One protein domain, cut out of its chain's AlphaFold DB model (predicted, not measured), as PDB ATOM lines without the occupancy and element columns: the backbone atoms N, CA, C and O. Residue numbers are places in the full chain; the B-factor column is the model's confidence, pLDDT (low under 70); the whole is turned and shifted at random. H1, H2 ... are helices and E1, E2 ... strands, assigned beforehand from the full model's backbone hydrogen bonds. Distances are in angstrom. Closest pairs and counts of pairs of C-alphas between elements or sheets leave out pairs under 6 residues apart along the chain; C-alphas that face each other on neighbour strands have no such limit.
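AT A GLANCE: This is residues 2 to 25 and 70 to 103 of the 400 residues of the protein "GRF-type domain-containing protein" of Phaseolus angularis (UniProt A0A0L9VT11). One long helix, H1, makes the length, and a small hairpin of two strands, E1 and E2, sits beside its later part; residues 2 to 8 of H1 stick out free. The printed part has 58 residues, with H1, E1 and E2 in that order, an antiparallel sheet E1 - E2, and a mixed class. It is a loose rod, radius of gyration of the C-alphas 13.0 A, spanning 44 by 20 by 15 A.

HOW THE PARTS SIT: Start with H1, residues 2 to 25, where every O i to N i+4 pair is within hydrogen-bond range. Then find the hairpin of E1, residues 79 to 82, and E2, residues 92 to 95, antiparallel at 136 degrees; N 81 and O 93, 2.8 A, are within hydrogen-bond range. The closest C-alphas of H1 and E2 are those of Cys 20 and Gly 95, 7.5 A.

IN THESE COORDINATES: From C-alpha 2 at (124.650, 107.535, 169.816), H1 runs 35.5 A to C-alpha 25. E1 spans 10.0 A; E2 spans 9.5 A, ending at C-alpha 95 at (132.261, 134.481, 178.237).

THE WHOLE: Residues 26 to 69 are not printed; C-alphas 25 and 70 are 21.0 A apart across this cut. The E1 to E2 link is short. Residues 2 to 25 have pLDDT under 70.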
ATOM      1  N   GLU A   2     124.474 106.153 170.311       38.25
ATOM      2  CA  GLU A   2     124.650 107.535 169.816       38.25
ATOM      3  C   GLU A   2     123.767 108.570 170.546       38.25
ATOM      4  O   GLU A   2     124.242 109.649 170.903       38.25
ATOM      5  N   ASN A   3     122.519 108.213 170.876       41.75
ATOM      6  CA  ASN A   3     121.583 109.114 171.568       41.75
ATOM      7  C   ASN A   3     122.077 109.566 172.956       41.75
ATOM      8  O   ASN A   3     121.917 110.732 173.311       41.75
ATOM      9  N   SER A   4     122.721 108.687 173.732       44.75
ATOM     10  CA  SER A   4     123.257 109.039 175.054       44.75
ATOM     11  C   SER A   4     124.440 110.011 174.966       44.75
ATOM     12  O   SER A   4     124.551 110.911 175.798       44.75
ATOM     13  N   SER A   5     125.266 109.918 173.918       50.44
ATOM     14  CA  SER A   5     126.323 110.903 173.638       50.44
ATOM     15  C   SER A   5     125.742 112.298 173.368       50.44
ATOM     16  O   SER A   5     126.204 113.294 173.935       50.44
ATOM     17  N   LEU A   6     124.665 112.375 172.575       52.78
ATOM     18  CA  LEU A   6     123.979 113.635 172.288       52.78
ATOM     19  C   LEU A   6     123.405 114.264 173.570       52.78
ATOM     20  O   LEU A   6     123.648 115.448 173.825       52.78
ATOM     21  N   ILE A   7     122.728 113.468 174.406       55.34
ATOM     22  CA  ILE A   7     122.139 113.901 175.684       55.34
ATOM     23  C   ILE A   7     123.220 114.444 176.632       55.34
ATOM     24  O   ILE A   7     123.103 115.579 177.094       55.34
ATOM     25  N   VAL A   8     124.314 113.706 176.856       57.53
ATOM     26  CA  VAL A   8     125.429 114.153 177.718       57.53
ATOM     27  C   VAL A   8     126.093 115.422 177.168       57.53
ATOM     28  O   VAL A   8     126.431 116.326 177.937       57.53
ATOM     29  N   SER A   9     126.245 115.539 175.842       58.66
ATOM     30  CA  SER A   9     126.804 116.745 175.214       58.66
ATOM     31  C   SER A   9     125.924 117.981 175.427       58.66
ATOM     32  O   SER A   9     126.441 119.079 175.639       58.66
ATOM     33  N   ASN A  10     124.599 117.813 175.418       54.84
ATOM     34  CA  ASN A  10     123.657 118.899 175.654       54.84
ATOM     35  C   ASN A  10     123.581 119.252 177.144       54.84
ATOM     36  O   ASN A  10     123.660 120.434 177.474       54.84
ATOM     37  N   LEU A  11     123.565 118.264 178.045       60.94
ATOM     38  CA  LEU A  11     123.598 118.490 179.495       60.94
ATOM     39  C   LEU A  11     124.817 119.332 179.915       60.94
ATOM     40  O   LEU A  11     124.675 120.306 180.653       60.94
ATOM     41  N   ARG A  12     126.000 119.033 179.355       60.53
ATOM     42  CA  ARG A  12     127.216 119.842 179.552       60.53
ATOM     43  C   ARG A  12     127.042 121.287 179.073       60.53
ATOM     44  O   ARG A  12     127.409 122.204 179.799       60.53
ATOM     45  N   LYS A  13     126.438 121.519 177.900       60.03
ATOM     46  CA  LYS A  13     126.151 122.885 177.416       60.03
ATOM     47  C   LYS A  13     125.217 123.634 178.380       60.03
ATOM     48  O   LYS A  13     125.509 124.779 178.715       60.03
ATOM     49  N   TYR A  14     124.153 122.995 178.877       58.91
ATOM     50  CA  TYR A  14     123.200 123.621 179.806       58.91
ATOM     51  C   TYR A  14     123.817 123.972 181.165       58.91
ATOM     52  O   TYR A  14     123.716 125.125 181.585       58.91
ATOM     53  N   CYS A  15     124.498 123.028 181.829       59.19
ATOM     54  CA  CYS A  15     125.152 123.283 183.119       59.19
ATOM     55  C   CYS A  15     126.120 124.467 183.036       59.19
ATOM     56  O   CYS A  15     126.154 125.319 183.922       59.19
ATOM     57  N   CYS A  16     126.876 124.567 181.946       58.56
ATOM     58  CA  CYS A  16     127.870 125.619 181.782       58.56
ATOM     59  C   CYS A  16     127.245 126.978 181.450       58.56
ATOM     60  O   CYS A  16     127.739 128.003 181.912       58.56
ATOM     61  N   CYS A  17     126.120 127.000 180.737       56.31
ATOM     62  CA  CYS A  17     125.312 128.202 180.559       56.31
ATOM     63  C   CYS A  17     124.716 128.707 181.885       56.31
ATOM     64  O   CYS A  17     124.814 129.900 182.177       56.31
ATOM     65  N   LEU A  18     124.168 127.809 182.712       57.47
ATOM     66  CA  LEU A  18     123.635 128.132 184.040       57.47
ATOM     67  C   LEU A  18     124.729 128.664 184.979       57.47
ATOM     68  O   LEU A  18     124.556 129.733 185.564       57.47
ATOM     69  N   LEU A  19     125.887 127.997 185.048       59.41
ATOM     70  CA  LEU A  19     127.050 128.453 185.824       59.41
ATOM     71  C   LEU A  19     127.570 129.823 185.353       59.41
ATOM     72  O   LEU A  19     127.910 130.671 186.180       59.41
ATOM     73  N   CYS A  20     127.592 130.083 184.040       54.00
ATOM     74  CA  CYS A  20     127.954 131.396 183.504       54.00
ATOM     75  C   CYS A  20     126.940 132.491 183.874       54.00
ATOM     76  O   CYS A  20     127.364 133.601 184.192       54.00
ATOM     77  N   LEU A  21     125.628 132.216 183.866       51.84
ATOM     78  CA  LEU A  21     124.632 133.179 184.357       51.84
ATOM     79  C   LEU A  21     124.797 133.439 185.858       51.84
ATOM     80  O   LEU A  21     124.769 134.595 186.280       51.84
ATOM     81  N   TRP A  22     125.032 132.392 186.652       49.03
ATOM     82  CA  TRP A  22     125.259 132.512 188.095       49.03
ATOM     83  C   TRP A  22     126.445 133.438 188.408       49.03
ATOM     84  O   TRP A  22     126.338 134.309 189.264       49.03
ATOM     85  N   PHE A  23     127.530 133.355 187.630       50.81
ATOM     86  CA  PHE A  23     128.679 134.267 187.730       50.81
ATOM     87  C   PHE A  23     128.401 135.723 187.313       50.81
ATOM     88  O   PHE A  23     129.136 136.623 187.722       50.81
ATOM     89  N   VAL A  24     127.387 135.977 186.479       53.59
ATOM     90  CA  VAL A  24     127.038 137.324 185.984       53.59
ATOM     91  C   VAL A  24     126.042 138.039 186.905       53.59
ATOM     92  O   VAL A  24     126.098 139.266 187.018       53.59
ATOM     93  N   PHE A  25     125.152 137.286 187.560       47.00
ATOM     94  CA  PHE A  25     124.080 137.822 188.408       47.00
ATOM     95  C   PHE A  25     124.290 137.608 189.916       47.00
ATOM     96  O   PHE A  25     123.676 138.320 190.708       47.00
ATOM     97  N   GLN A  70     141.473 130.759 176.846       85.94
ATOM     98  CA  GLN A  70     140.468 130.136 177.701       85.94
ATOM     99  C   GLN A  70     139.451 129.432 176.803       85.94
ATOM    100  O   GLN A  70     138.937 130.033 175.862       85.94
ATOM    101  N   ILE A  71     139.185 128.156 177.066       89.38
ATOM    102  CA  ILE A  71     138.219 127.354 176.312       89.38
ATOM    103  C   ILE A  71     136.945 127.280 177.152       89.38
ATOM    104  O   ILE A  71     136.995 126.994 178.347       89.38
ATOM    105  N   CYS A  72     135.803 127.582 176.543       90.19
ATOM    106  CA  CYS A  72     134.508 127.396 177.173       90.19
ATOM    107  C   CYS A  72     134.133 125.908 177.157       90.19
ATOM    108  O   CYS A  72     134.493 125.172 176.244       90.19
ATOM    109  N   TYR A  73     133.346 125.455 178.129       82.00
ATOM    110  CA  TYR A  73     132.888 124.065 178.215       82.00
ATOM    111  C   TYR A  73     132.082 123.555 177.006       82.00
ATOM    112  O   TYR A  73     131.911 122.346 176.864       82.00
ATOM    113  N   CYS A  74     131.589 124.436 176.129       85.81
ATOM    114  CA  CYS A  74     131.008 124.032 174.846       85.81
ATOM    115  C   CYS A  74     132.051 123.512 173.833       85.81
ATOM    116  O   CYS A  74     131.656 122.976 172.803       85.81
ATOM    117  N   GLY A  75     133.350 123.655 174.122       89.62
ATOM    118  CA  GLY A  75     134.475 123.328 173.240       89.62
ATOM    119  C   GLY A  75     135.047 124.543 172.501       89.62
ATOM    120  O   GLY A  75     136.194 124.503 172.061       89.62
ATOM    121  N   ASP A  76     134.287 125.636 172.409       91.50
ATOM    122  CA  ASP A  76     134.699 126.849 171.701       91.50
ATOM    123  C   ASP A  76     135.664 127.710 172.526       91.50
ATOM    124  O   ASP A  76     135.613 127.742 173.759       91.50
ATOM    125  N   LEU A  77     136.494 128.508 171.850       92.62
ATOM    126  CA  LEU A  77     137.307 129.531 172.509       92.62
ATOM    127  C   LEU A  77     136.402 130.566 173.197       92.62
ATOM    128  O   LEU A  77     135.526 131.167 172.571       92.62
ATOM    129  N   ALA A  78     136.628 130.797 174.489       92.81
ATOM    130  CA  ALA A  78     135.962 131.857 175.227       92.81
ATOM    131  C   ALA A  78     136.375 133.220 174.660       92.81
ATOM    132  O   ALA A  78     137.531 133.447 174.298       92.81
ATOM    133  N   VAL A  79     135.426 134.150 174.609       93.06
ATOM    134  CA  VAL A  79     135.641 135.497 174.078       93.06
ATOM    135  C   VAL A  79     135.597 136.519 175.203       93.06
ATOM    136  O   VAL A  79     134.789 136.407 176.128       93.06
ATOM    137  N   LEU A  80     136.458 137.532 175.126       93.56
ATOM    138  CA  LEU A  80     136.443 138.632 176.081       93.56
ATOM    139  C   LEU A  80     135.205 139.505 175.821       93.56
ATOM    140  O   LEU A  80     134.988 139.997 174.713       93.56
ATOM    141  N   ARG A  81     134.371 139.674 176.844       91.69
ATOM    142  CA  ARG A  81     133.135 140.464 176.836       91.69
ATOM    143  C   ARG A  81     133.222 141.550 177.896       91.69
ATOM    144  O   ARG A  81     133.967 141.415 178.855       91.69
ATOM    145  N   VAL A  82     132.437 142.611 177.747       94.25
ATOM    146  CA  VAL A  82     132.323 143.684 178.745       94.25
ATOM    147  C   VAL A  82     130.969 143.569 179.433       94.25
ATOM    148  O   VAL A  82     129.943 143.430 178.761       94.25
ATOM    149  N   ALA A  83     130.957 143.582 180.765       92.00
ATOM    150  CA  ALA A  83     129.724 143.506 181.539       92.00
ATOM    151  C   ALA A  83     128.903 144.800 181.395       92.00
ATOM    152  O   ALA A  83     129.449 145.902 181.350       92.00
ATOM    153  N   LYS A  84     127.577 144.637 181.311       91.56
ATOM    154  CA  LYS A  84     126.584 145.717 181.147       91.56
ATOM    155  C   LYS A  84     125.673 145.901 182.369       91.56
ATOM    156  O   LYS A  84     124.695 146.634 182.301       91.56
ATOM    157  N   THR A  85     125.929 145.181 183.461       88.25
ATOM    158  CA  THR A  85     125.145 145.308 184.695       88.25
ATOM    159  C   THR A  85     125.641 146.509 185.494       88.25
ATOM    160  O   THR A  85     126.845 146.738 185.569       88.25
ATOM    161  N   SER A  86     124.742 147.257 186.137       92.38
ATOM    162  CA  SER A  86     125.068 148.510 186.847       92.38
ATOM    163  C   SER A  86     126.171 148.381 187.912       92.38
ATOM    164  O   SER A  86     126.895 149.336 188.173       92.38
ATOM    165  N   LYS A  87     126.352 147.193 188.506       92.75
ATOM    166  CA  LYS A  87     127.423 146.895 189.480       92.75
ATOM    167  C   LYS A  87     128.797 146.605 188.847       92.75
ATOM    168  O   LYS A  87     129.824 146.693 189.524       92.75
ATOM    169  N   ASN A  88     128.834 146.205 187.575       91.25
ATOM    170  CA  ASN A  88     130.032 145.703 186.892       91.25
ATOM    171  C   ASN A  88     130.284 146.349 185.521       91.25
ATOM    172  O   ASN A  88     131.123 145.855 184.770       91.25
ATOM    173  N   GLU A  89     129.594 147.441 185.202       94.56
ATOM    174  CA  GLU A  89     129.697 148.127 183.917       94.56
ATOM    175  C   GLU A  89     131.156 148.435 183.541       94.56
ATOM    176  O   GLU A  89     131.967 148.847 184.372       94.56
ATOM    177  N   GLY A  90     131.517 148.153 182.288       93.75
ATOM    178  CA  GLY A  90     132.873 148.370 181.775       93.75
ATOM    179  C   GLY A  90     133.907 147.301 182.161       93.75
ATOM    180  O   GLY A  90     134.980 147.268 181.561       93.75
ATOM    181  N   LYS A  91     133.616 146.384 183.098       94.81
ATOM    182  CA  LYS A  91     134.569 145.325 183.484       94.81
ATOM    183  C   LYS A  91     134.629 144.216 182.420       94.81
ATOM    184  O   LYS A  91     133.578 143.677 182.056       94.81
ATOM    185  N   PRO A  92     135.825 143.834 181.930       93.62
ATOM    186  CA  PRO A  92     135.970 142.722 181.003       93.62
ATOM    187  C   PRO A  92     135.907 141.366 181.727       93.62
ATOM    188  O   PRO A  92     136.461 141.204 182.814       93.62
ATOM    189  N   PHE A  93     135.269 140.378 181.103       91.62
ATOM    190  CA  PHE A  93     135.163 138.994 181.569       91.62
ATOM    191  C   PHE A  93     135.230 138.021 180.385       91.62
ATOM    192  O   PHE A  93     134.882 138.379 179.261       91.62
ATOM    193  N   TRP A  94     135.663 136.783 180.615       93.50
ATOM    194  CA  TRP A  94     135.618 135.737 179.590       93.50
ATOM    195  C   TRP A  94     134.234 135.090 179.575       93.50
ATOM    196  O   TRP A  94     133.744 134.646 180.611       93.50
ATOM    197  N   GLY A  95     133.592 135.055 178.409       90.56
ATOM    198  CA  GLY A  95     132.261 134.481 178.237       90.56
ATOM    199  C   GLY A  95     132.180 133.567 177.022       90.56
ATOM    200  O   GLY A  95     132.950 133.696 176.071       90.56
ATOM    201  N   CYS A  96     131.205 132.659 177.028       90.69
ATOM    202  CA  CYS A  96     130.928 131.791 175.887       90.69
ATOM    203  C   CYS A  96     130.650 132.628 174.613       90.69
ATOM    204  O   CYS A  96     129.889 133.609 174.682       90.69
ATOM    205  N   PRO A  97     131.214 132.284 173.437       89.88
ATOM    206  CA  PRO A  97     130.818 132.903 172.170       89.88
ATOM    207  C   PRO A  97     129.319 132.689 171.905       89.88
ATOM    208  O   PRO A  97     128.617 133.632 171.543       89.88
ATOM    209  N   ASN A  98     128.825 131.491 172.225       86.25
ATOM    210  CA  ASN A  98     127.487 130.988 171.925       86.25
ATOM    211  C   ASN A  98     126.391 131.392 172.946       86.25
ATOM    212  O   ASN A  98     125.258 130.937 172.851       86.25
ATOM    213  N   TYR A  99     126.687 132.280 173.908       80.56
ATOM    214  CA  TYR A  99     125.755 132.692 174.983       80.56
ATOM    215  C   TYR A  99     124.446 133.372 174.519       80.56
ATOM    216  O   TYR A  99     123.580 133.643 175.343       80.56
ATOM    217  N   LYS A 100     124.310 133.714 173.229       75.56
ATOM    218  CA  LYS A 100     123.058 134.245 172.658       75.56
ATOM    219  C   LYS A 100     122.118 133.154 172.161       75.56
ATOM    220  O   LYS A 100     120.922 133.392 172.108       75.56
ATOM    221  N   ASN A 101     122.652 131.974 171.855       71.19
ATOM    222  CA  ASN A 101     121.873 130.801 171.471       71.19
ATOM    223  C   ASN A 101     121.515 129.969 172.715       71.19
ATOM    224  O   ASN A 101     121.388 128.748 172.652       71.19
ATOM    225  N   LEU A 102     121.372 130.645 173.862       71.69
ATOM    226  CA  LEU A 102     120.600 130.114 174.972       71.69
ATOM    227  C   LEU A 102     119.193 129.888 174.440       71.69
ATOM    228  O   LEU A 102     118.538 130.824 173.983       71.69
ATOM    229  N   LEU A 103     118.768 128.631 174.465       78.31
ATOM    230  CA  LEU A 103     117.409 128.258 174.117       78.31
ATOM    231  C   LEU A 103     116.442 129.044 175.011       78.31
ATOM    232  O   LEU A 103     116.762 129.334 176.169       78.31
TER     233      LEU A 103